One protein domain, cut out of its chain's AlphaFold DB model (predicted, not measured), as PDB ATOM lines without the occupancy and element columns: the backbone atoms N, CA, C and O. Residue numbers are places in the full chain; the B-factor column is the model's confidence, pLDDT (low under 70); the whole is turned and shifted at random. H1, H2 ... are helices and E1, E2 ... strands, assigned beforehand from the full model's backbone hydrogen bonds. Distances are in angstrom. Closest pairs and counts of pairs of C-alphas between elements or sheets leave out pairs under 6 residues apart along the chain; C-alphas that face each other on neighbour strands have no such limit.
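Overview. This is residues 10 to 141 and 183 to 205 of the 206 residues of the protein "DUF1985 domain-containing protein" of Cucumis melo var. makuwa (UniProt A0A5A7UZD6). What shape do these atoms make? A cluster of crossed short and longer helices, H2 to H6, sits between two projecting ends: H8 crosses H3 and runs out at one end, and the hairpin E1 and E2, with H1 and H7, makes the other. Residues 13 to 18 and 198 to 205 stick out, and residues 31 to 49, without a named element, link the hairpin's side to the cluster. What is it built of? The 155 printed residues hold, in order, two antiparallel strands, E1 - E2, then eight helices, H1 to H8; the class is mostly helix. It is elongated, 65 by 39 by 26 A, and only just loose, close to compact, with a radius of gyration of the C-alphas of 18.1 A.

Arrangement. How do the first strands pair? E1, residues 10 to 14, and E2, residues 17 to 22, form an antiparallel hairpin at 155 degrees, with N 10 and O 21 2.8 A apart, within hydrogen-bond range. What does H7, residues 123 to 141, touch? With residues 124 to 128 alone it touches H1, residues 23 to 30, opposite ways at a steep tilt of 67 degrees, only just short of about perpendicular; the closest C-alphas, Ala 27 and Gly 124, are 6.5 A apart. It only just touches H4, residues 79 to 95, with 3 pairs of C-alphas within 8 A, the closest Leu 95 and Ala 127 at 5.7 A. How do the other helices meet? H3, residues 64 to 72, and H4 form a helical hairpin, C-alphas 71 and 85 closest at 6.3 A, while residues 190 to 194 alone of H8, residues 183 to 203, touch H3 about perpendicular at 89 degrees, C-alphas 69 and 190 closest at 6.4 A. H2, residues 50 to 56, touches H5, residues 106 to 111, C-alphas 52 and 109 closest at 6.2 A; H6, residues 115 to 120, and H5 only just touch, with 3 pairs of C-alphas within 8 A, and only at the corner. In H1 to H8 every O i to N i+4 pair is within hydrogen-bond range.

Along the chain. Where does E1 begin? C-alpha 10 is at (183.211, 120.798, 92.710). How long are the longer helices? H4 measures 22.8 A, H7 26.7 A and H8 31.2 A, ending with C-alpha 203 at (163.290, 165.510, 103.893).

Size, cuts and confidence. Where is it cut? Residues 142 to 182 are not printed, and C-alphas 141 and 183 are 28.3 A apart. Which link is long? H1 to H2, 19 residues. Where is confidence low? Residues 74 to 75, 97 to 102, 140 to 141, 183 to 194 and 196 to 205 are under 70 in pLDDT.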
ATOM      1  N   LEU A  10     182.691 120.827  91.355       89.25
ATOM      2  CA  LEU A  10     183.211 120.798  92.710       89.25
ATOM      3  C   LEU A  10     183.470 119.349  93.126       89.25
ATOM      4  O   LEU A  10     182.725 118.439  92.751       89.25
ATOM      5  N   GLN A  11     184.531 119.139  93.900       90.44
ATOM      6  CA  GLN A  11     184.895 117.831  94.436       90.44
ATOM      7  C   GLN A  11     184.997 117.907  95.957       90.44
ATOM      8  O   GLN A  11     185.607 118.829  96.496       90.44
ATOM      9  N   PHE A  12     184.411 116.925  96.638       88.25
ATOM     10  CA  PHE A  12     184.372 116.841  98.095       88.25
ATOM     11  C   PHE A  12     184.873 115.471  98.543       88.25
ATOM     12  O   PHE A  12     184.417 114.454  98.025       88.25
ATOM     13  N   LEU A  13     185.791 115.433  99.510       89.94
ATOM     14  CA  LEU A  13     186.215 114.197 100.165       89.94
ATOM     15  C   LEU A  13     185.363 113.992 101.423       89.94
ATOM     16  O   LEU A  13     185.479 114.768 102.368       89.94
ATOM     17  N   ILE A  14     184.502 112.974 101.426       91.38
ATOM     18  CA  ILE A  14     183.614 112.644 102.553       91.38
ATOM     19  C   ILE A  14     183.762 111.158 102.867       91.38
ATOM     20  O   ILE A  14     183.513 110.327 101.995       91.38
ATOM     21  N   GLY A  15     184.168 110.820 104.097       88.19
ATOM     22  CA  GLY A  15     184.331 109.425 104.531       88.19
ATOM     23  C   GLY A  15     185.173 108.597 103.553       88.19
ATOM     24  O   GLY A  15     184.737 107.536 103.119       88.19
ATOM     25  N   GLU A  16     186.316 109.149 103.124       90.44
ATOM     26  CA  GLU A  16     187.255 108.574 102.139       90.44
ATOM     27  C   GLU A  16     186.746 108.464 100.689       90.44
ATOM     28  O   GLU A  16     187.470 108.009  99.803       90.44
ATOM     29  N   ARG A  17     185.530 108.931 100.396       90.75
ATOM     30  CA  ARG A  17     184.970 108.935  99.039       90.75
ATOM     31  C   ARG A  17     185.038 110.323  98.421       90.75
ATOM     32  O   ARG A  17     184.678 111.313  99.053       90.75
ATOM     33  N   VAL A  18     185.445 110.387  97.154       91.25
ATOM     34  CA  VAL A  18     185.398 111.625  96.365       91.25
ATOM     35  C   VAL A  18     184.020 111.755  95.724       91.25
ATOM     36  O   VAL A  18     183.698 111.052  94.765       91.25
ATOM     37  N   LEU A  19     183.212 112.669  96.249       91.00
ATOM     38  CA  LEU A  19     181.944 113.075  95.658       91.00
ATOM     39  C   LEU A  19     182.169 114.214  94.670       91.00
ATOM     40  O   LEU A  19     183.010 115.089  94.884       91.00
ATOM     41  N   ARG A  20     181.395 114.208  93.586       91.94
ATOM     42  CA  ARG A  20     181.461 115.226  92.542       91.94
ATOM     43  C   ARG A  20     180.121 115.930  92.422       91.94
ATOM     44  O   ARG A  20     179.087 115.275  92.366       91.94
ATOM     45  N   PHE A  21     180.167 117.252  92.349       92.12
ATOM     46  CA  PHE A  21     178.997 118.103  92.217       92.12
ATOM     47  C   PHE A  21     179.196 119.051  91.036       92.12
ATOM     48  O   PHE A  21     180.020 119.967  91.093       92.12
ATOM     49  N   GLY A  22     178.506 118.779  89.933       93.25
ATOM     50  CA  GLY A  22     178.577 119.560  88.705       93.25
ATOM     51  C   GLY A  22     177.261 120.257  88.373       93.25
ATOM     52  O   GLY A  22     176.269 120.176  89.098       93.25
ATOM     53  N   LEU A  23     177.248 120.911  87.210       93.62
ATOM     54  CA  LEU A  23     176.082 121.635  86.705       93.62
ATOM     55  C   LEU A  23     174.842 120.735  86.558       93.62
ATOM     56  O   LEU A  23     173.720 121.189  86.758       93.62
ATOM     57  N   ARG A  24     175.033 119.448  86.233       93.06
ATOM     58  CA  ARG A  24     173.935 118.480  86.102       93.06
ATOM     59  C   ARG A  24     173.249 118.219  87.440       93.06
ATOM     60  O   ARG A  24     172.025 118.260  87.501       93.06
ATOM     61  N   GLU A  25     174.016 117.955  88.496       94.06
ATOM     62  CA  GLU A  25     173.466 117.753  89.841       94.06
ATOM     63  C   GLU A  25     172.767 119.025  90.333       94.06
ATOM     64  O   GLU A  25     171.659 118.952  90.862       94.06
ATOM     65  N   PHE A  26     173.363 120.193  90.078       92.81
ATOM     66  CA  PHE A  26     172.766 121.485  90.413       92.81
ATOM     67  C   PHE A  26     171.414 121.707  89.715       92.81
ATOM     68  O   PHE A  26     170.437 122.084  90.366       92.81
ATOM     69  N   ALA A  27     171.332 121.427  88.410       93.50
ATOM     70  CA  ALA A  27     170.094 121.539  87.641       93.50
ATOM     71  C   ALA A  27     168.999 120.600  88.174       93.50
ATOM     72  O   ALA A  27     167.848 121.007  88.293       93.50
ATOM     73  N   LEU A  28     169.357 119.362  88.534       93.94
ATOM     74  CA  LEU A  28     168.412 118.383  89.084       93.94
ATOM     75  C   LEU A  28     167.864 118.796  90.456       93.94
ATOM     76  O   LEU A  28     166.683 118.594  90.716       93.94
ATOM     77  N   ILE A  29     168.704 119.367  91.323       93.25
ATOM     78  CA  ILE A  29     168.304 119.777  92.679       93.25
ATOM     79  C   ILE A  29     167.450 121.044  92.651       93.25
ATOM     80  O   ILE A  29     166.457 121.136  93.365       93.25
ATOM     81  N   THR A  30     167.849 122.032  91.850       90.56
ATOM     82  CA  THR A  30     167.186 123.346  91.829       90.56
ATOM     83  C   THR A  30     165.998 123.402  90.873       90.56
ATOM     84  O   THR A  30     165.156 124.284  91.003       90.56
ATOM     85  N   GLY A  31     165.945 122.505  89.883       93.88
ATOM     86  CA  GLY A  31     164.976 122.566  88.789       93.88
ATOM     87  C   GLY A  31     165.179 123.756  87.841       93.88
ATOM     88  O   GLY A  31     164.338 124.001  86.980       93.88
ATOM     89  N   LEU A  32     166.274 124.513  87.984       92.75
ATOM     90  CA  LEU A  32     166.523 125.724  87.206       92.75
ATOM     91  C   LEU A  32     167.161 125.426  85.849       92.75
ATOM     92  O   LEU A  32     167.946 124.489  85.672       92.75
ATOM     93  N   ARG A  33     166.892 126.311  84.883       92.88
ATOM     94  CA  ARG A  33     167.512 126.264  83.555       92.88
ATOM     95  C   ARG A  33     169.020 126.491  83.653       92.88
ATOM     96  O   ARG A  33     169.474 127.497  84.190       92.88
ATOM     97  N   CYS A  34     169.783 125.572  83.071       94.19
ATOM     98  CA  CYS A  34     171.249 125.577  83.084       94.19
ATOM     99  C   CYS A  34     171.860 125.567  81.667       94.19
ATOM    100  O   CYS A  34     172.985 125.106  81.467       94.19
ATOM    101  N   HIS A  35     171.125 126.044  80.660       91.12
ATOM    102  CA  HIS A  35     171.622 126.202  79.284       91.12
ATOM    103  C   HIS A  35     172.688 127.301  79.198       91.12
ATOM    104  O   HIS A  35     172.913 128.002  80.180       91.12
ATOM    105  N   GLU A  36     173.393 127.410  78.073       89.75
ATOM    106  CA  GLU A  36     174.392 128.470  77.866       89.75
ATOM    107  C   GLU A  36     173.779 129.859  78.069       89.75
ATOM    108  O   GLU A  36     172.630 130.085  77.696       89.75
ATOM    109  N   ILE A  37     174.542 130.763  78.692       88.69
ATOM    110  CA  ILE A  37     174.095 132.126  78.992       88.69
ATOM    111  C   ILE A  37     174.020 132.903  77.671       88.69
ATOM    112  O   ILE A  37     175.067 133.110  77.049       88.69
ATOM    113  N   PRO A  38     172.824 133.311  77.210       88.44
ATOM    114  CA  PRO A  38     172.707 134.108  76.001       88.44
ATOM    115  C   PRO A  38     173.198 135.534  76.266       88.44
ATOM    116  O   PRO A  38     173.093 136.038  77.383       88.44
ATOM    117  N   ASN A  39     173.698 136.204  75.228       85.38
ATOM    118  CA  ASN A  39     173.889 137.648  75.298       85.38
ATOM    119  C   ASN A  39     172.527 138.328  75.149       85.38
ATOM    120  O   ASN A  39     171.790 138.006  74.214       85.38
ATOM    121  N   ILE A  40     172.197 139.249  76.049       81.00
ATOM    122  CA  ILE A  40     170.917 139.955  76.019       81.00
ATOM    123  C   ILE A  40     171.135 141.325  75.397       81.00
ATOM    124  O   ILE A  40     172.006 142.080  75.820       81.00
ATOM    125  N   ASN A  41     170.326 141.646  74.394       83.44
ATOM    126  CA  ASN A  41     170.242 142.993  73.859       83.44
ATOM    127  C   ASN A  41     169.088 143.729  74.547       83.44
ATOM    128  O   ASN A  41     167.940 143.298  74.467       83.44
ATOM    129  N   HIS A  42     169.384 144.842  75.219       79.94
ATOM    130  CA  HIS A  42     168.375 145.609  75.959       79.94
ATOM    131  C   HIS A  42     167.274 146.187  75.070       79.94
ATOM    132  O   HIS A  42     166.171 146.419  75.557       79.94
ATOM    133  N   GLU A  43     167.562 146.415  73.788       80.38
ATOM    134  CA  GLU A  43     166.590 146.940  72.824       80.38
ATOM    135  C   GLU A  43     165.467 145.937  72.520       80.38
ATOM    136  O   GLU A  43     164.361 146.345  72.169       80.38
ATOM    137  N   ASP A  44     165.728 144.641  72.713       82.56
ATOM    138  CA  ASP A  44     164.785 143.557  72.424       82.56
ATOM    139  C   ASP A  44     163.899 143.198  73.633       82.56
ATOM    140  O   ASP A  44     162.953 142.420  73.500       82.56
ATOM    141  N   ILE A  45     164.182 143.763  74.815       86.38
ATOM    142  CA  ILE A  45     163.430 143.495  76.048       86.38
ATOM    143  C   ILE A  45     162.097 144.248  76.006       86.38
ATOM    144  O   ILE A  45     162.051 145.488  76.009       86.38
ATOM    145  N   LYS A  46     160.988 143.503  76.029       84.38
ATOM    146  CA  LYS A  46     159.647 144.096  76.081       84.38
ATOM    147  C   LYS A  46     159.484 144.923  77.360       84.38
ATOM    148  O   LYS A  46     159.959 144.570  78.432       84.38
ATOM    149  N   GLY A  47     158.802 146.059  77.243       78.94
ATOM    150  CA  GLY A  47     158.580 146.970  78.371       78.94
ATOM    151  C   GLY A  47     159.732 147.941  78.657       78.94
ATOM    152  O   GLY A  47     159.532 148.867  79.441       78.94
ATOM    153  N   GLY A  48     160.894 147.798  78.002       78.50
ATOM    154  CA  GLY A  48     161.940 148.831  77.950       78.50
ATOM    155  C   GLY A  48     162.510 149.255  79.308       78.50
ATOM    156  O   GLY A  48     162.930 150.403  79.470       78.50
ATOM    157  N   GLY A  49     162.474 148.369  80.308       82.94
ATOM    158  CA  GLY A  49     162.887 148.693  81.672       82.94
ATOM    159  C   GLY A  49     161.971 149.710  82.361       82.94
ATOM    160  O   GLY A  49     162.445 150.513  83.162       82.94
ATOM    161  N   ARG A  50     160.667 149.732  82.059       91.06
ATOM    162  CA  ARG A  50     159.673 150.554  82.771       91.06
ATOM    163  C   ARG A  50     159.827 150.456  84.293       91.06
ATOM    164  O   ARG A  50     159.759 151.487  84.960       91.06
ATOM    165  N   LEU A  51     160.032 149.265  84.852       89.38
ATOM    166  CA  LEU A  51     160.192 149.063  86.292       89.38
ATOM    167  C   LEU A  51     161.388 149.858  86.832       89.38
ATOM    168  O   LEU A  51     161.280 150.496  87.883       89.38
ATOM    169  N   LYS A  52     162.493 149.899  86.069       89.81
ATOM    170  CA  LYS A  52     163.651 150.764  86.335       89.81
ATOM    171  C   LYS A  52     163.222 152.221  86.467       89.81
ATOM    172  O   LYS A  52     163.551 152.857  87.461       89.81
ATOM    173  N   TRP A  53     162.477 152.735  85.494       88.38
ATOM    174  CA  TRP A  53     162.045 154.132  85.482       88.38
ATOM    175  C   TRP A  53     161.066 154.460  86.614       88.38
ATOM    176  O   TRP A  53     161.216 155.462  87.300       88.38
ATOM    177  N   VAL A  54     160.092 153.594  86.883       89.12
ATOM    178  CA  VAL A  54     159.053 153.878  87.886       89.12
ATOM    179  C   VAL A  54     159.594 153.815  89.318       89.12
ATOM    180  O   VAL A  54     159.218 154.642  90.149       89.12
ATOM    181  N   TYR A  55     160.466 152.850  89.621       87.81
ATOM    182  CA  TYR A  55     160.877 152.566  91.004       87.81
ATOM    183  C   TYR A  55     162.339 152.904  91.309       87.81
ATOM    184  O   TYR A  55     162.702 153.002  92.482       87.81
ATOM    185  N   PHE A  56     163.182 153.095  90.289       87.88
ATOM    186  CA  PHE A  56     164.632 153.213  90.459       87.88
ATOM    187  C   PHE A  56     165.281 154.368  89.671       87.88
ATOM    188  O   PHE A  56     166.499 154.513  89.739       87.88
ATOM    189  N   GLU A  57     164.519 155.212  88.962       83.62
ATOM    190  CA  GLU A  57     165.045 156.269  88.070       83.62
ATOM    191  C   GLU A  57     166.062 157.195  88.746       83.62
ATOM    192  O   GLU A  57     167.112 157.498  88.184       83.62
ATOM    193  N   ASN A  58     165.784 157.602  89.983       82.56
ATOM    194  CA  ASN A  58     166.622 158.557  90.713       82.56
ATOM    195  C   ASN A  58     167.794 157.902  91.462       82.56
ATOM    196  O   ASN A  58     168.534 158.578  92.182       82.56
ATOM    197  N   LEU A  59     167.970 156.586  91.324       83.56
ATOM    198  CA  LEU A  59     169.000 155.839  92.029       83.56
ATOM    199  C   LEU A  59     170.190 155.575  91.112       83.56
ATOM    200  O   LEU A  59     170.082 154.919  90.080       83.56
ATOM    201  N   LYS A  60     171.373 156.031  91.536       84.81
ATOM    202  CA  LYS A  60     172.637 155.693  90.859       84.81
ATOM    203  C   LYS A  60     172.968 154.206  90.982       84.81
ATOM    204  O   LYS A  60     173.568 153.627  90.082       84.81
ATOM    205  N   THR A  61     172.590 153.606  92.106       86.44
ATOM    206  CA  THR A  61     172.759 152.188  92.404       86.44
ATOM    207  C   THR A  61     171.547 151.692  93.175       86.44
ATOM    208  O   THR A  61     170.998 152.398  94.022       86.44
ATOM    209  N   VAL A  62     171.143 150.457  92.897       86.56
ATOM    210  CA  VAL A  62     170.110 149.760  93.662       86.56
ATOM    211  C   VAL A  62     170.811 148.749  94.549       86.56
ATOM    212  O   VAL A  62     171.518 147.879  94.052       86.56
ATOM    213  N   THR A  63     170.667 148.873  95.864       85.25
ATOM    214  CA  THR A  63     171.239 147.907  96.810       85.25
ATOM    215  C   THR A  63     170.233 146.804  97.110       85.25
ATOM    216  O   THR A  63     169.017 147.010  97.039       85.25
ATOM    217  N   ARG A  64     170.726 145.631  97.519       81.94
ATOM    218  CA  ARG A  64     169.850 144.552  97.989       81.94
ATOM    219  C   ARG A  64     169.012 144.978  99.199       81.94
ATOM    220  O   ARG A  64     167.855 144.595  99.292       81.94
ATOM    221  N   GLN A  65     169.552 145.810 100.093       80.81
ATOM    222  CA  GLN A  65     168.791 146.371 101.219       80.81
ATOM    223  C   GLN A  65     167.589 147.200 100.755       80.81
ATOM    224  O   GLN A  65     166.480 146.990 101.241       80.81
ATOM    225  N   TYR A  66     167.781 148.094  99.781       83.31
ATOM    226  CA  TYR A  66     166.683 148.881  99.222       83.31
ATOM    227  C   TYR A  66     165.611 147.981  98.604       83.31
ATOM    228  O   TYR A  66     164.415 148.148  98.849       83.31
ATOM    229  N   LEU A  67     166.055 146.976  97.852       85.38
ATOM    230  CA  LEU A  67     165.174 146.004  97.234       85.38
ATOM    231  C   LEU A  67     164.413 145.152  98.274       85.38
ATOM    232  O   LEU A  67     163.220 144.900  98.101       85.38
ATOM    233  N   ASN A  68     165.052 144.785  99.390       82.94
ATOM    234  CA  ASN A  68     164.397 144.112 100.512       82.94
ATOM    235  C   ASN A  68     163.276 144.967 101.109       82.94
ATOM    236  O   ASN A  68     162.193 144.445 101.373       82.94
ATOM    237  N   VAL A  69     163.522 146.261 101.333       82.69
ATOM    238  CA  VAL A  69     162.491 147.164 101.860       82.69
ATOM    239  C   VAL A  69     161.325 147.227 100.889       82.69
ATOM    240  O   VAL A  69     160.205 146.919 101.276       82.69
ATOM    241  N   MET A  70     161.604 147.532  99.621       82.00
ATOM    242  CA  MET A  70     160.605 147.691  98.565       82.00
ATOM    243  C   MET A  70     159.709 146.451  98.398       82.00
ATOM    244  O   MET A  70     158.502 146.587  98.195       82.00
ATOM    245  N   PHE A  71     160.281 145.249  98.545       83.81
ATOM    246  CA  PHE A  71     159.530 143.994  98.558       83.81
ATOM    247  C   PHE A  71     158.601 143.874  99.782       83.81
ATOM    248  O   PHE A  71     157.430 143.543  99.622       83.81
ATOM    249  N   ASN A  72     159.084 144.176 100.994       79.69
ATOM    250  CA  ASN A  72     158.301 143.996 102.227       79.69
ATOM    251  C   ASN A  72     157.195 145.038 102.411       79.69
ATOM    252  O   ASN A  72     156.097 144.696 102.846       79.69
ATOM    253  N   ILE A  73     157.455 146.297 102.059       76.38
ATOM    254  CA  ILE A  73     156.449 147.362 102.179       76.38
ATOM    255  C   ILE A  73     155.456 147.357 101.007       76.38
ATOM    256  O   ILE A  73     154.511 148.146 101.003       76.38
ATOM    257  N   SER A  74     155.676 146.488 100.008       69.06
ATOM    258  CA  SER A  74     154.847 146.326  98.810       69.06
ATOM    259  C   SER A  74     154.494 147.660  98.135       69.06
ATOM    260  O   SER A  74     153.376 147.856  97.652       69.06
ATOM    261  N   THR A  75     155.449 148.594  98.078       66.75
ATOM    262  CA  THR A  75     155.262 149.934  97.489       66.75
ATOM    263  C   THR A  75     155.074 149.926  95.975       66.75
ATOM    264  O   THR A  75     154.835 150.980  95.389       66.75
ATOM    265  N   ALA A  76     155.150 148.755  95.340       70.12
ATOM    266  CA  ALA A  76     154.757 148.562  93.955       70.12
ATOM    267  C   ALA A  76     153.253 148.838  93.764       70.12
ATOM    268  O   ALA A  76     152.396 148.312  94.486       70.12
ATOM    269  N   GLY A  77     152.956 149.702  92.793       73.38
ATOM    270  CA  GLY A  77     151.632 150.265  92.546       73.38
ATOM    271  C   GLY A  77     150.634 149.283  91.934       73.38
ATOM    272  O   GLY A  77     149.437 149.448  92.142       73.38
ATOM    273  N   THR A  78     151.105 148.256  91.220       87.44
ATOM    274  CA  THR A  78     150.264 147.242  90.559       87.44
ATOM    275  C   THR A  78     150.654 145.827  90.987       87.44
ATOM    276  O   THR A  78     151.780 145.603  91.431       87.44
ATOM    277  N   ASP A  79     149.742 144.861  90.851       89.69
ATOM    278  CA  ASP A  79     150.036 143.457  91.176       89.69
ATOM    279  C   ASP A  79     151.109 142.856  90.255       89.69
ATOM    280  O   ASP A  79     151.955 142.097  90.723       89.69
ATOM    281  N   ASP A  80     151.143 143.268  88.984       90.56
ATOM    282  CA  ASP A  80     152.214 142.920  88.040       90.56
ATOM    283  C   ASP A  80     153.582 143.410  88.539       90.56
ATOM    284  O   ASP A  80     154.524 142.629  88.679       90.56
ATOM    285  N   ASP A  81     153.672 144.684  88.935       90.69
ATOM    286  CA  ASP A  81     154.906 145.243  89.492       90.69
ATOM    287  C   ASP A  81     155.328 144.517  90.778       90.69
ATOM    288  O   ASP A  81     156.517 144.298  91.003       90.69
ATOM    289  N   ARG A  82     154.377 144.102  91.624       89.25
ATOM    290  CA  ARG A  82     154.677 143.326  92.841       89.25
ATOM    291  C   ARG A  82     155.268 141.962  92.505       89.25
ATOM    292  O   ARG A  82     156.237 141.558  93.146       89.25
ATOM    293  N   ILE A  83     154.727 141.275  91.499       91.94
ATOM    294  CA  ILE A  83     155.252 139.987  91.026       91.94
ATOM    295  C   ILE A  83     156.668 140.165  90.477       91.94
ATOM    296  O   ILE A  83     157.570 139.420  90.861       91.94
ATOM    297  N   LYS A  84     156.899 141.185  89.650       93.31
ATOM    298  CA  LYS A  84     158.227 141.490  89.097       93.31
ATOM    299  C   LYS A  84     159.240 141.822  90.189       93.31
ATOM    300  O   LYS A  84     160.344 141.283  90.217       93.31
ATOM    301  N   MET A  85     158.841 142.629  91.167       91.50
ATOM    302  CA  MET A  85     159.686 142.940  92.320       91.50
ATOM    303  C   MET A  85     159.981 141.705  93.173       91.50
ATOM    304  O   MET A  85     161.111 141.542  93.635       91.50
ATOM    305  N   ALA A  86     159.016 140.794  93.330       91.25
ATOM    306  CA  ALA A  86     159.233 139.506  93.981       91.25
ATOM    307  C   ALA A  86     160.238 138.637  93.212       91.25
ATOM    308  O   ALA A  86     161.174 138.112  93.814       91.25
ATOM    309  N   LYS A  87     160.091 138.517  91.887       93.56
ATOM    310  CA  LYS A  87     161.027 137.776  91.026       93.56
ATOM    311  C   LYS A  87     162.458 138.301  91.177       93.56
ATOM    312  O   LYS A  87     163.373 137.525  91.462       93.56
ATOM    313  N   LEU A  88     162.638 139.619  91.072       93.00
ATOM    314  CA  LEU A  88     163.936 140.274  91.241       93.00
ATOM    315  C   LEU A  88     164.509 140.054  92.653       93.00
ATOM    316  O   LEU A  88     165.700 139.778  92.810       93.00
ATOM    317  N   TYR A  89     163.655 140.112  93.679       90.56
ATOM    318  CA  TYR A  89     164.026 139.819  95.061       90.56
ATOM    319  C   TYR A  89     164.537 138.399  95.256       90.56
ATOM    320  O   TYR A  89     165.597 138.206  95.859       90.56
ATOM    321  N   PHE A  90     163.812 137.409  94.738       89.62
ATOM    322  CA  PHE A  90     164.221 136.015  94.842       89.62
ATOM    323  C   PHE A  90     165.548 135.762  94.128       89.62
ATOM    324  O   PHE A  90     166.425 135.088  94.677       89.62
ATOM    325  N   LEU A  91     165.725 136.359  92.950       91.62
ATOM    326  CA  LEU A  91     166.956 136.254  92.182       91.62
ATOM    327  C   LEU A  91     168.172 136.784  92.961       91.62
ATOM    328  O   LEU A  91     169.123 136.039  93.198       91.62
ATOM    329  N   GLU A  92     168.134 138.045  93.395       88.94
ATOM    330  CA  GLU A  92     169.288 138.715  94.022       88.94
ATOM    331  C   GLU A  92     169.513 138.324  95.490       88.94
ATOM    332  O   GLU A  92     170.599 138.539  96.028       88.94
ATOM    333  N   SER A  93     168.504 137.758  96.164       82.81
ATOM    334  CA  SER A  93     168.642 137.342  97.566       82.81
ATOM    335  C   SER A  93     168.957 135.863  97.752       82.81
ATOM    336  O   SER A  93     169.614 135.528  98.739       82.81
ATOM    337  N   PHE A  94     168.482 134.983  96.864       81.06
ATOM    338  CA  PHE A  94     168.599 133.533  97.056       81.06
ATOM    339  C   PHE A  94     169.411 132.841  95.968       81.06
ATOM    340  O   PHE A  94     170.237 131.989  96.288       81.06
ATOM    341  N   LEU A  95     169.180 133.175  94.696       83.88
ATOM    342  CA  LEU A  95     169.838 132.476  93.587       83.88
ATOM    343  C   LEU A  95     171.254 132.978  93.338       83.88
ATOM    344  O   LEU A  95     172.144 132.196  93.017       83.88
ATOM    345  N   ILE A  96     171.456 134.280  93.497       83.19
ATOM    346  CA  ILE A  96     172.746 134.924  93.315       83.19
ATOM    347  C   ILE A  96     173.258 135.295  94.709       83.19
ATOM    348  O   ILE A  96     172.912 136.356  95.226       83.19
ATOM    349  N   PRO A  97     174.072 134.437  95.354       64.69
ATOM    350  CA  PRO A  97     174.615 134.723  96.675       64.69
ATOM    351  C   PRO A  97     175.667 135.838  96.582       64.69
ATOM    352  O   PRO A  97     176.871 135.598  96.512       64.69
ATOM    353  N   LYS A  98     175.200 137.087  96.569       65.69
ATOM    354  CA  LYS A  98     176.010 138.298  96.714       65.69
ATOM    355  C   LYS A  98     176.009 138.750  98.176       65.69
ATOM    356  O   LYS A  98     175.032 138.557  98.904       65.69
ATOM    357  N   GLN A  99     177.099 139.396  98.601       57.78
ATOM    358  CA  GLN A  99     177.086 140.172  99.845       57.78
ATOM    359  C   GLN A  99     176.011 141.263  99.755       57.78
ATOM    360  O   GLN A  99     175.824 141.866  98.702       57.78
ATOM    361  N   GLU A 100     175.323 141.530 100.865       54.53
ATOM    362  CA  GLU A 100     174.162 142.434 100.918       54.53
ATOM    363  C   GLU A 100     174.467 143.882 100.503       54.53
ATOM    364  O   GLU A 100     173.563 144.615 100.106       54.53
ATOM    365  N   CYS A 101     175.740 144.285 100.559       52.06
ATOM    366  CA  CYS A 101     176.218 145.605 100.159       52.06
ATOM    367  C   CYS A 101     176.459 145.759  98.648       52.06
ATOM    368  O   CYS A 101     176.744 146.867  98.193       52.06
ATOM    369  N   LEU A 102     176.367 144.678  97.866       67.25
ATOM    370  CA  LEU A 102     176.577 144.740  96.423       67.25
ATOM    371  C   LEU A 102     175.331 145.265  95.710       67.25
ATOM    372  O   LEU A 102     174.192 144.989  96.099       67.25
ATOM    373  N   SER A 103     175.567 146.037  94.652       81.00
ATOM    374  CA  SER A 103     174.504 146.545  93.800       81.00
ATOM    375  C   SER A 103     173.815 145.401  93.057       81.00
ATOM    376  O   SER A 103     174.467 144.488  92.537       81.00
ATOM    377  N   VAL A 104     172.492 145.491  92.991       85.81
ATOM    378  CA  VAL A 104     171.660 144.734  92.060       85.81
ATOM    379  C   VAL A 104     172.095 145.090  90.643       85.81
ATOM    380  O   VAL A 104     172.370 146.259  90.353       85.81
ATOM    381  N   ASP A 105     172.203 144.078  89.790       88.50
ATOM    382  CA  ASP A 105     172.569 144.305  88.395       88.50
ATOM    383  C   ASP A 105     171.420 145.009  87.656       88.50
ATOM    384  O   ASP A 105     170.251 144.627  87.793       88.50
ATOM    385  N   TRP A 106     171.740 146.040  86.873       88.38
ATOM    386  CA  TRP A 106     170.732 146.740  86.080       88.38
ATOM    387  C   TRP A 106     170.092 145.818  85.049       88.38
ATOM    388  O   TRP A 106     168.901 145.969  84.778       88.38
ATOM    389  N   ASP A 107     170.830 144.833  84.546       89.56
ATOM    390  CA  ASP A 107     170.312 143.878  83.572       89.56
ATOM    391  C   ASP A 107     169.192 143.038  84.188       89.56
ATOM    392  O   ASP A 107     168.170 142.803  83.549       89.56
ATOM    393  N   HIS A 108     169.319 142.664  85.465       92.06
ATOM    394  CA  HIS A 108     168.271 141.944  86.192       92.06
ATOM    395  C   HIS A 108     167.009 142.796  86.366       92.06
ATOM    396  O   HIS A 108     165.898 142.295  86.193       92.06
ATOM    397  N   ILE A 109     167.179 144.087  86.676       91.56
ATOM    398  CA  ILE A 109     166.067 145.038  86.831       91.56
ATOM    399  C   ILE A 109     165.348 145.265  85.499       91.56
ATOM    400  O   ILE A 109     164.133 145.416  85.487       91.56
ATOM    401  N   ILE A 110     166.076 145.314  84.384       91.81
ATOM    402  CA  ILE A 110     165.471 145.534  83.066       91.81
ATOM    403  C   ILE A 110     164.790 144.253  82.573       91.81
ATOM    404  O   ILE A 110     163.664 144.317  82.092       91.81
ATOM    405  N   MET A 111     165.437 143.093  82.723       93.50
ATOM    406  CA  MET A 111     164.888 141.812  82.266       93.50
ATOM    407  C   MET A 111     163.538 141.482  82.889       93.50
ATOM    408  O   MET A 111     162.707 140.891  82.215       93.50
ATOM    409  N   VAL A 112     163.309 141.837  84.155       93.81
ATOM    410  CA  VAL A 112     162.085 141.431  84.860       93.81
ATOM    411  C   VAL A 112     160.810 142.075  84.297       93.81
ATOM    412  O   VAL A 112     159.714 141.636  84.627       93.81
ATOM    413  N   ASP A 113     160.924 143.096  83.441       92.88
ATOM    414  CA  ASP A 113     159.775 143.629  82.701       92.88
ATOM    415  C   ASP A 113     159.295 142.711  81.566       92.88
ATOM    416  O   ASP A 113     158.137 142.826  81.156       92.88
ATOM    417  N   ASP A 114     160.146 141.792  81.103       94.31
ATOM    418  CA  ASP A 114     159.845 140.798  80.077       94.31
ATOM    419  C   ASP A 114     159.895 139.391  80.686       94.31
ATOM    420  O   ASP A 114     160.958 138.789  80.847       94.31
ATOM    421  N   ASP A 115     158.725 138.852  81.035       93.38
ATOM    422  CA  ASP A 115     158.606 137.540  81.676       93.38
ATOM    423  C   ASP A 115     159.197 136.403  80.834       93.38
ATOM    424  O   ASP A 115     159.777 135.467  81.387       93.38
ATOM    425  N   GLU A 116     159.081 136.470  79.503       93.06
ATOM    426  CA  GLU A 116     159.611 135.428  78.618       93.06
ATOM    427  C   GLU A 116     161.138 135.399  78.685       93.06
ATOM    428  O   GLU A 116     161.735 134.321  78.792       93.06
ATOM    429  N   VAL A 117     161.761 136.580  78.674       93.94
ATOM    430  CA  VAL A 117     163.212 136.728  78.815       93.94
ATOM    431  C   VAL A 117     163.647 136.341  80.223       93.94
ATOM    432  O   VAL A 117     164.518 135.482  80.367       93.94
ATOM    433  N   PHE A 118     163.035 136.921  81.260       94.44
ATOM    434  CA  PHE A 118     163.443 136.702  82.647       94.44
ATOM    435  C   PHE A 118     163.266 135.248  83.068       94.44
ATOM    436  O   PHE A 118     164.217 134.631  83.546       94.44
ATOM    437  N   ASP A 119     162.083 134.666  82.878       93.38
ATOM    438  CA  ASP A 119     161.851 133.283  83.283       93.38
ATOM    439  C   ASP A 119     162.701 132.356  82.406       93.38
ATOM    440  O   ASP A 119     163.264 131.376  82.913       93.38
ATOM    441  N   GLY A 120     162.804 132.670  81.106       93.12
ATOM    442  CA  GLY A 120     163.581 131.983  80.068       93.12
ATOM    443  C   GLY A 120     165.079 131.883  80.336       93.12
ATOM    444  O   GLY A 120     165.722 130.923  79.893       93.12
ATOM    445  N   TYR A 121     165.623 132.848  81.069       94.38
ATOM    446  CA  TYR A 121     167.052 133.000  81.282       94.38
ATOM    447  C   TYR A 121     167.650 131.828  82.084       94.38
ATOM    448  O   TYR A 121     167.007 131.286  82.994       94.38
ATOM    449  N   PRO A 122     168.888 131.382  81.786       94.75
ATOM    450  CA  PRO A 122     169.509 130.248  82.466       94.75
ATOM    451  C   PRO A 122     170.075 130.630  83.845       94.75
ATOM    452  O   PRO A 122     171.264 130.449  84.119       94.75
ATOM    453  N   TRP A 123     169.213 131.111  84.748       93.75
ATOM    454  CA  TRP A 123     169.576 131.497  86.118       93.75
ATOM    455  C   TRP A 123     170.286 130.388  86.892       93.75
ATOM    456  O   TRP A 123     171.150 130.673  87.718       93.75
ATOM    457  N   GLY A 124     169.974 129.123  86.599       93.56
ATOM    458  CA  GLY A 124     170.648 127.987  87.217       93.56
ATOM    459  C   GLY A 124     172.128 127.905  86.840       93.56
ATOM    460  O   GLY A 124     172.963 127.633  87.699       93.56
ATOM    461  N   ARG A 125     172.484 128.216  85.586       92.88
ATOM    462  CA  ARG A 125     173.893 128.289  85.172       92.88
ATOM    463  C   ARG A 125     174.608 129.453  85.847       92.88
ATOM    464  O   ARG A 125     175.698 129.247  86.368       92.88
ATOM    465  N   VAL A 126     173.980 130.631  85.880       91.25
ATOM    466  CA  VAL A 126     174.530 131.822  86.552       91.25
ATOM    467  C   VAL A 126     174.831 131.516  88.022       91.25
ATOM    468  O   VAL A 126     175.953 131.714  88.485       91.25
ATOM    469  N   ALA A 127     173.852 130.965  88.743       91.25
ATOM    470  CA  ALA A 127     173.992 130.600  90.149       91.25
ATOM    471  C   ALA A 127     175.086 129.541  90.370       91.25
ATOM    472  O   ALA A 127     175.876 129.647  91.311       91.25
ATOM    473  N   PHE A 128     175.172 128.538  89.491       91.25
ATOM    474  CA  PHE A 128     176.184 127.491  89.592       91.25
ATOM    475  C   PHE A 128     177.608 128.010  89.351       91.25
ATOM    476  O   PHE A 128     178.521 127.665  90.101       91.25
ATOM    477  N   GLU A 129     177.813 128.845  88.332       89.88
ATOM    478  CA  GLU A 129     179.125 129.438  88.051       89.88
ATOM    479  C   GLU A 129     179.587 130.326  89.218       89.88
ATOM    480  O   GLU A 129     180.727 130.202  89.670       89.88
ATOM    481  N   LEU A 130     178.674 131.115  89.799       87.56
ATOM    482  CA  LEU A 130     178.943 131.897  91.010       87.56
ATOM    483  C   LEU A 130     179.298 131.020  92.217       87.56
ATOM    484  O   LEU A 130     180.233 131.342  92.955       87.56
ATOM    485  N   LEU A 131     178.585 129.909  92.420       87.56
ATOM    486  CA  LEU A 131     178.878 128.948  93.485       87.56
ATOM    487  C   LEU A 131     180.288 128.363  93.332       87.56
ATOM    488  O   LEU A 131     181.040 128.307  94.308       87.56
ATOM    489  N   VAL A 132     180.654 127.937  92.121       88.31
ATOM    490  CA  VAL A 132     181.983 127.380  91.833       88.31
ATOM    491  C   VAL A 132     183.069 128.419  92.100       88.31
ATOM    492  O   VAL A 132     184.042 128.125  92.798       88.31
ATOM    493  N   ASP A 133     182.884 129.645  91.614       85.62
ATOM    494  CA  ASP A 133     183.818 130.748  91.836       85.62
ATOM    495  C   ASP A 133     183.977 131.081  93.323       85.62
ATOM    496  O   ASP A 133     185.104 131.244  93.806       85.62
ATOM    497  N   PHE A 134     182.874 131.143  94.070       82.94
ATOM    498  CA  PHE A 134     182.895 131.395  95.509       82.94
ATOM    499  C   PHE A 134     183.666 130.307  96.259       82.94
ATOM    500  O   PHE A 134     184.554 130.614  97.059       82.94
ATOM    501  N   MET A 135     183.367 129.038  95.977       84.25
ATOM    502  CA  MET A 135     184.026 127.903  96.621       84.25
ATOM    503  C   MET A 135     185.523 127.872  96.306       84.25
ATOM    504  O   MET A 135     186.334 127.710  97.217       84.25
ATOM    505  N   ASN A 136     185.904 128.119  95.052       83.75
ATOM    506  CA  ASN A 136     187.308 128.205  94.655       83.75
ATOM    507  C   ASN A 136     188.036 129.330  95.404       83.75
ATOM    508  O   ASN A 136     189.112 129.105  95.960       83.75
ATOM    509  N   ARG A 137     187.432 130.523  95.505       82.12
ATOM    510  CA  ARG A 137     188.002 131.639  96.281       82.12
ATOM    511  C   ARG A 137     188.132 131.302  97.763       82.12
ATOM    512  O   ARG A 137     189.168 131.596  98.351       82.12
ATOM    513  N   ALA A 138     187.113 130.684  98.357       79.88
ATOM    514  CA  ALA A 138     187.104 130.309  99.770       79.88
ATOM    515  C   ALA A 138     188.144 129.228 100.109       79.88
ATOM    516  O   ALA A 138     188.676 129.214 101.217       79.88
ATOM    517  N   VAL A 139     188.436 128.319  99.177       74.12
ATOM    518  CA  VAL A 139     189.498 127.316  99.338       74.12
ATOM    519  C   VAL A 139     190.876 127.966  99.184       74.12
ATOM    520  O   VAL A 139     191.750 127.730 100.015       74.12
ATOM    521  N   CYS A 140     191.065 128.839  98.189       64.00
ATOM    522  CA  CYS A 140     192.341 129.523  97.963       64.00
ATOM    523  C   CYS A 140     192.695 130.547  99.059       64.00
ATOM    524  O   CYS A 140     193.873 130.728  99.358       64.00
ATOM    525  N   SER A 141     191.711 131.201  99.685       57.62
ATOM    526  CA  SER A 141     191.948 132.191 100.748       57.62
ATOM    527  C   SER A 141     192.291 131.575 102.110       57.62
ATOM    528  O   SER A 141     192.855 132.252 102.967       57.62
ATOM    529  N   ILE A 183     166.656 134.351 110.217       47.97
ATOM    530  CA  ILE A 183     165.364 135.043 110.134       47.97
ATOM    531  C   ILE A 183     165.315 136.260 111.067       47.97
ATOM    532  O   ILE A 183     164.810 137.307 110.668       47.97
ATOM    533  N   GLU A 184     165.844 136.149 112.284       54.03
ATOM    534  CA  GLU A 184     165.854 137.235 113.270       54.03
ATOM    535  C   GLU A 184     166.769 138.387 112.835       54.03
ATOM    536  O   GLU A 184     166.322 139.529 112.756       54.03
ATOM    537  N   THR A 185     167.982 138.069 112.369       54.16
ATOM    538  CA  THR A 185     168.906 139.067 111.794       54.16
ATOM    539  C   THR A 185     168.273 139.810 110.609       54.16
ATOM    540  O   THR A 185     168.409 141.026 110.472       54.16
ATOM    541  N   LYS A 186     167.519 139.095 109.762       53.47
ATOM    542  CA  LYS A 186     166.799 139.693 108.633       53.47
ATOM    543  C   LYS A 186     165.713 140.677 109.089       53.47
ATOM    544  O   LYS A 186     165.507 141.683 108.415       53.47
ATOM    545  N   LYS A 187     165.025 140.412 110.206       62.53
ATOM    546  CA  LYS A 187     163.993 141.311 110.759       62.53
ATOM    547  C   LYS A 187     164.588 142.626 111.261       62.53
ATOM    548  O   LYS A 187     164.013 143.677 110.992       62.53
ATOM    549  N   ASP A 188     165.737 142.577 111.927       60.28
ATOM    550  CA  ASP A 188     166.385 143.782 112.460       60.28
ATOM    551  C   ASP A 188     166.891 144.702 111.342       60.28
ATOM    552  O   ASP A 188     166.627 145.905 111.363       60.28
ATOM    553  N   ILE A 189     167.510 144.127 110.304       59.25
ATOM    554  CA  ILE A 189     167.972 144.874 109.120       59.25
ATOM    555  C   ILE A 189     166.796 145.531 108.386       59.25
ATOM    556  O   ILE A 189     166.906 146.659 107.906       59.25
ATOM    557  N   LEU A 190     165.654 144.839 108.295       55.22
ATOM    558  CA  LEU A 190     164.450 145.390 107.671       55.22
ATOM    559  C   LEU A 190     163.907 146.592 108.439       55.22
ATOM    560  O   LEU A 190     163.564 147.598 107.823       55.22
ATOM    561  N   LYS A 191     163.890 146.509 109.769       67.38
ATOM    562  CA  LYS A 191     163.427 147.599 110.627       67.38
ATOM    563  C   LYS A 191     164.313 148.841 110.503       67.38
ATOM    564  O   LYS A 191     163.800 149.948 110.369       67.38
ATOM    565  N   GLU A 192     165.631 148.656 110.480       69.88
ATOM    566  CA  GLU A 192     166.591 149.751 110.292       69.88
ATOM    567  C   GLU A 192     166.431 150.423 108.917       69.88
ATOM    568  O   GLU A 192     166.409 151.654 108.807       69.88
ATOM    569  N   ALA A 193     166.247 149.625 107.865       60.59
ATOM    570  CA  ALA A 193     166.086 150.139 106.513       60.59
ATOM    571  C   ALA A 193     164.739 150.869 106.306       60.59
ATOM    572  O   ALA A 193     164.686 151.866 105.581       60.59
ATOM    573  N   GLU A 194     163.660 150.432 106.967       68.19
ATOM    574  CA  GLU A 194     162.366 151.133 106.985       68.19
ATOM    575  C   GLU A 194     162.448 152.505 107.681       68.19
ATOM    576  O   GLU A 194     161.871 153.488 107.193       68.19
ATOM    577  N   ASP A 195     163.190 152.599 108.787       72.56
ATOM    578  CA  ASP A 195     163.366 153.843 109.542       72.56
ATOM    579  C   ASP A 195     164.162 154.900 108.751       72.56
ATOM    580  O   ASP A 195     163.792 156.084 108.737       72.56
ATOM    581  N   GLU A 196     165.200 154.489 108.016       68.19
ATOM    582  CA  GLU A 196     165.966 155.380 107.130       68.19
ATOM    583  C   GLU A 196     165.144 155.865 105.924       68.19
ATOM    584  O   GLU A 196     165.195 157.041 105.545       68.19
ATOM    585  N   LEU A 197     164.287 155.010 105.360       60.03
ATOM    586  CA  LEU A 197     163.401 155.406 104.262       60.03
ATOM    587  C   LEU A 197     162.339 156.414 104.728       60.03
ATOM    588  O   LEU A 197     162.039 157.384 104.021       60.03
ATOM    589  N   ARG A 198     161.817 156.252 105.952       63.75
ATOM    590  CA  ARG A 198     160.888 157.209 106.576       63.75
ATOM    591  C   ARG A 198     161.546 158.566 106.852       63.75
ATOM    592  O   ARG A 198     160.881 159.593 106.687       63.75
ATOM    593  N   LYS A 199     162.827 158.598 107.236       67.38
ATOM    594  CA  LYS A 199     163.605 159.848 107.355       67.38
ATOM    595  C   LYS A 199     163.764 160.543 106.007       67.38
ATOM    596  O   LYS A 199     163.436 161.722 105.896       67.38
ATOM    597  N   ASN A 200     164.183 159.812 104.975       52.00
ATOM    598  CA  ASN A 200     164.432 160.398 103.656       52.00
ATOM    599  C   ASN A 200     163.150 160.924 103.000       52.00
ATOM    600  O   ASN A 200     163.160 161.991 102.387       52.00
ATOM    601  N   LYS A 201     162.011 160.254 103.213       52.88
ATOM    602  CA  LYS A 201     160.710 160.717 102.711       52.88
ATOM    603  C   LYS A 201     160.226 162.011 103.382       52.88
ATOM    604  O   LYS A 201     159.536 162.785 102.732       52.88
ATOM    605  N   LYS A 202     160.607 162.272 104.642       52.41
ATOM    606  CA  LYS A 202     160.308 163.539 105.342       52.41
ATOM    607  C   LYS A 202     161.138 164.716 104.823       52.41
ATOM    608  O   LYS A 202     160.633 165.832 104.793       52.41
ATOM    609  N   ILE A 203     162.378 164.470 104.401       50.16
ATOM    610  CA  ILE A 203     163.290 165.510 103.893       50.16
ATOM    611  C   ILE A 203     162.849 166.013 102.505       50.16
ATOM    612  O   ILE A 203     163.061 167.173 102.187       50.16
ATOM    613  N   LEU A 204     162.178 165.177 101.705       42.50
ATOM    614  CA  LEU A 204     161.666 165.524 100.367       42.50
ATOM    615  C   LEU A 204     160.319 166.273 100.366       42.50
ATOM    616  O   LEU A 204     159.877 166.727  99.314       42.50
ATOM    617  N   THR A 205     159.649 166.383 101.516       45.00
ATOM    618  CA  THR A 205     158.344 167.061 101.670       45.00
ATOM    619  C   THR A 205     158.428 168.404 102.403       45.00
ATOM    620  O   THR A 205     157.392 168.930 102.810       45.00
TER     621      THR A 205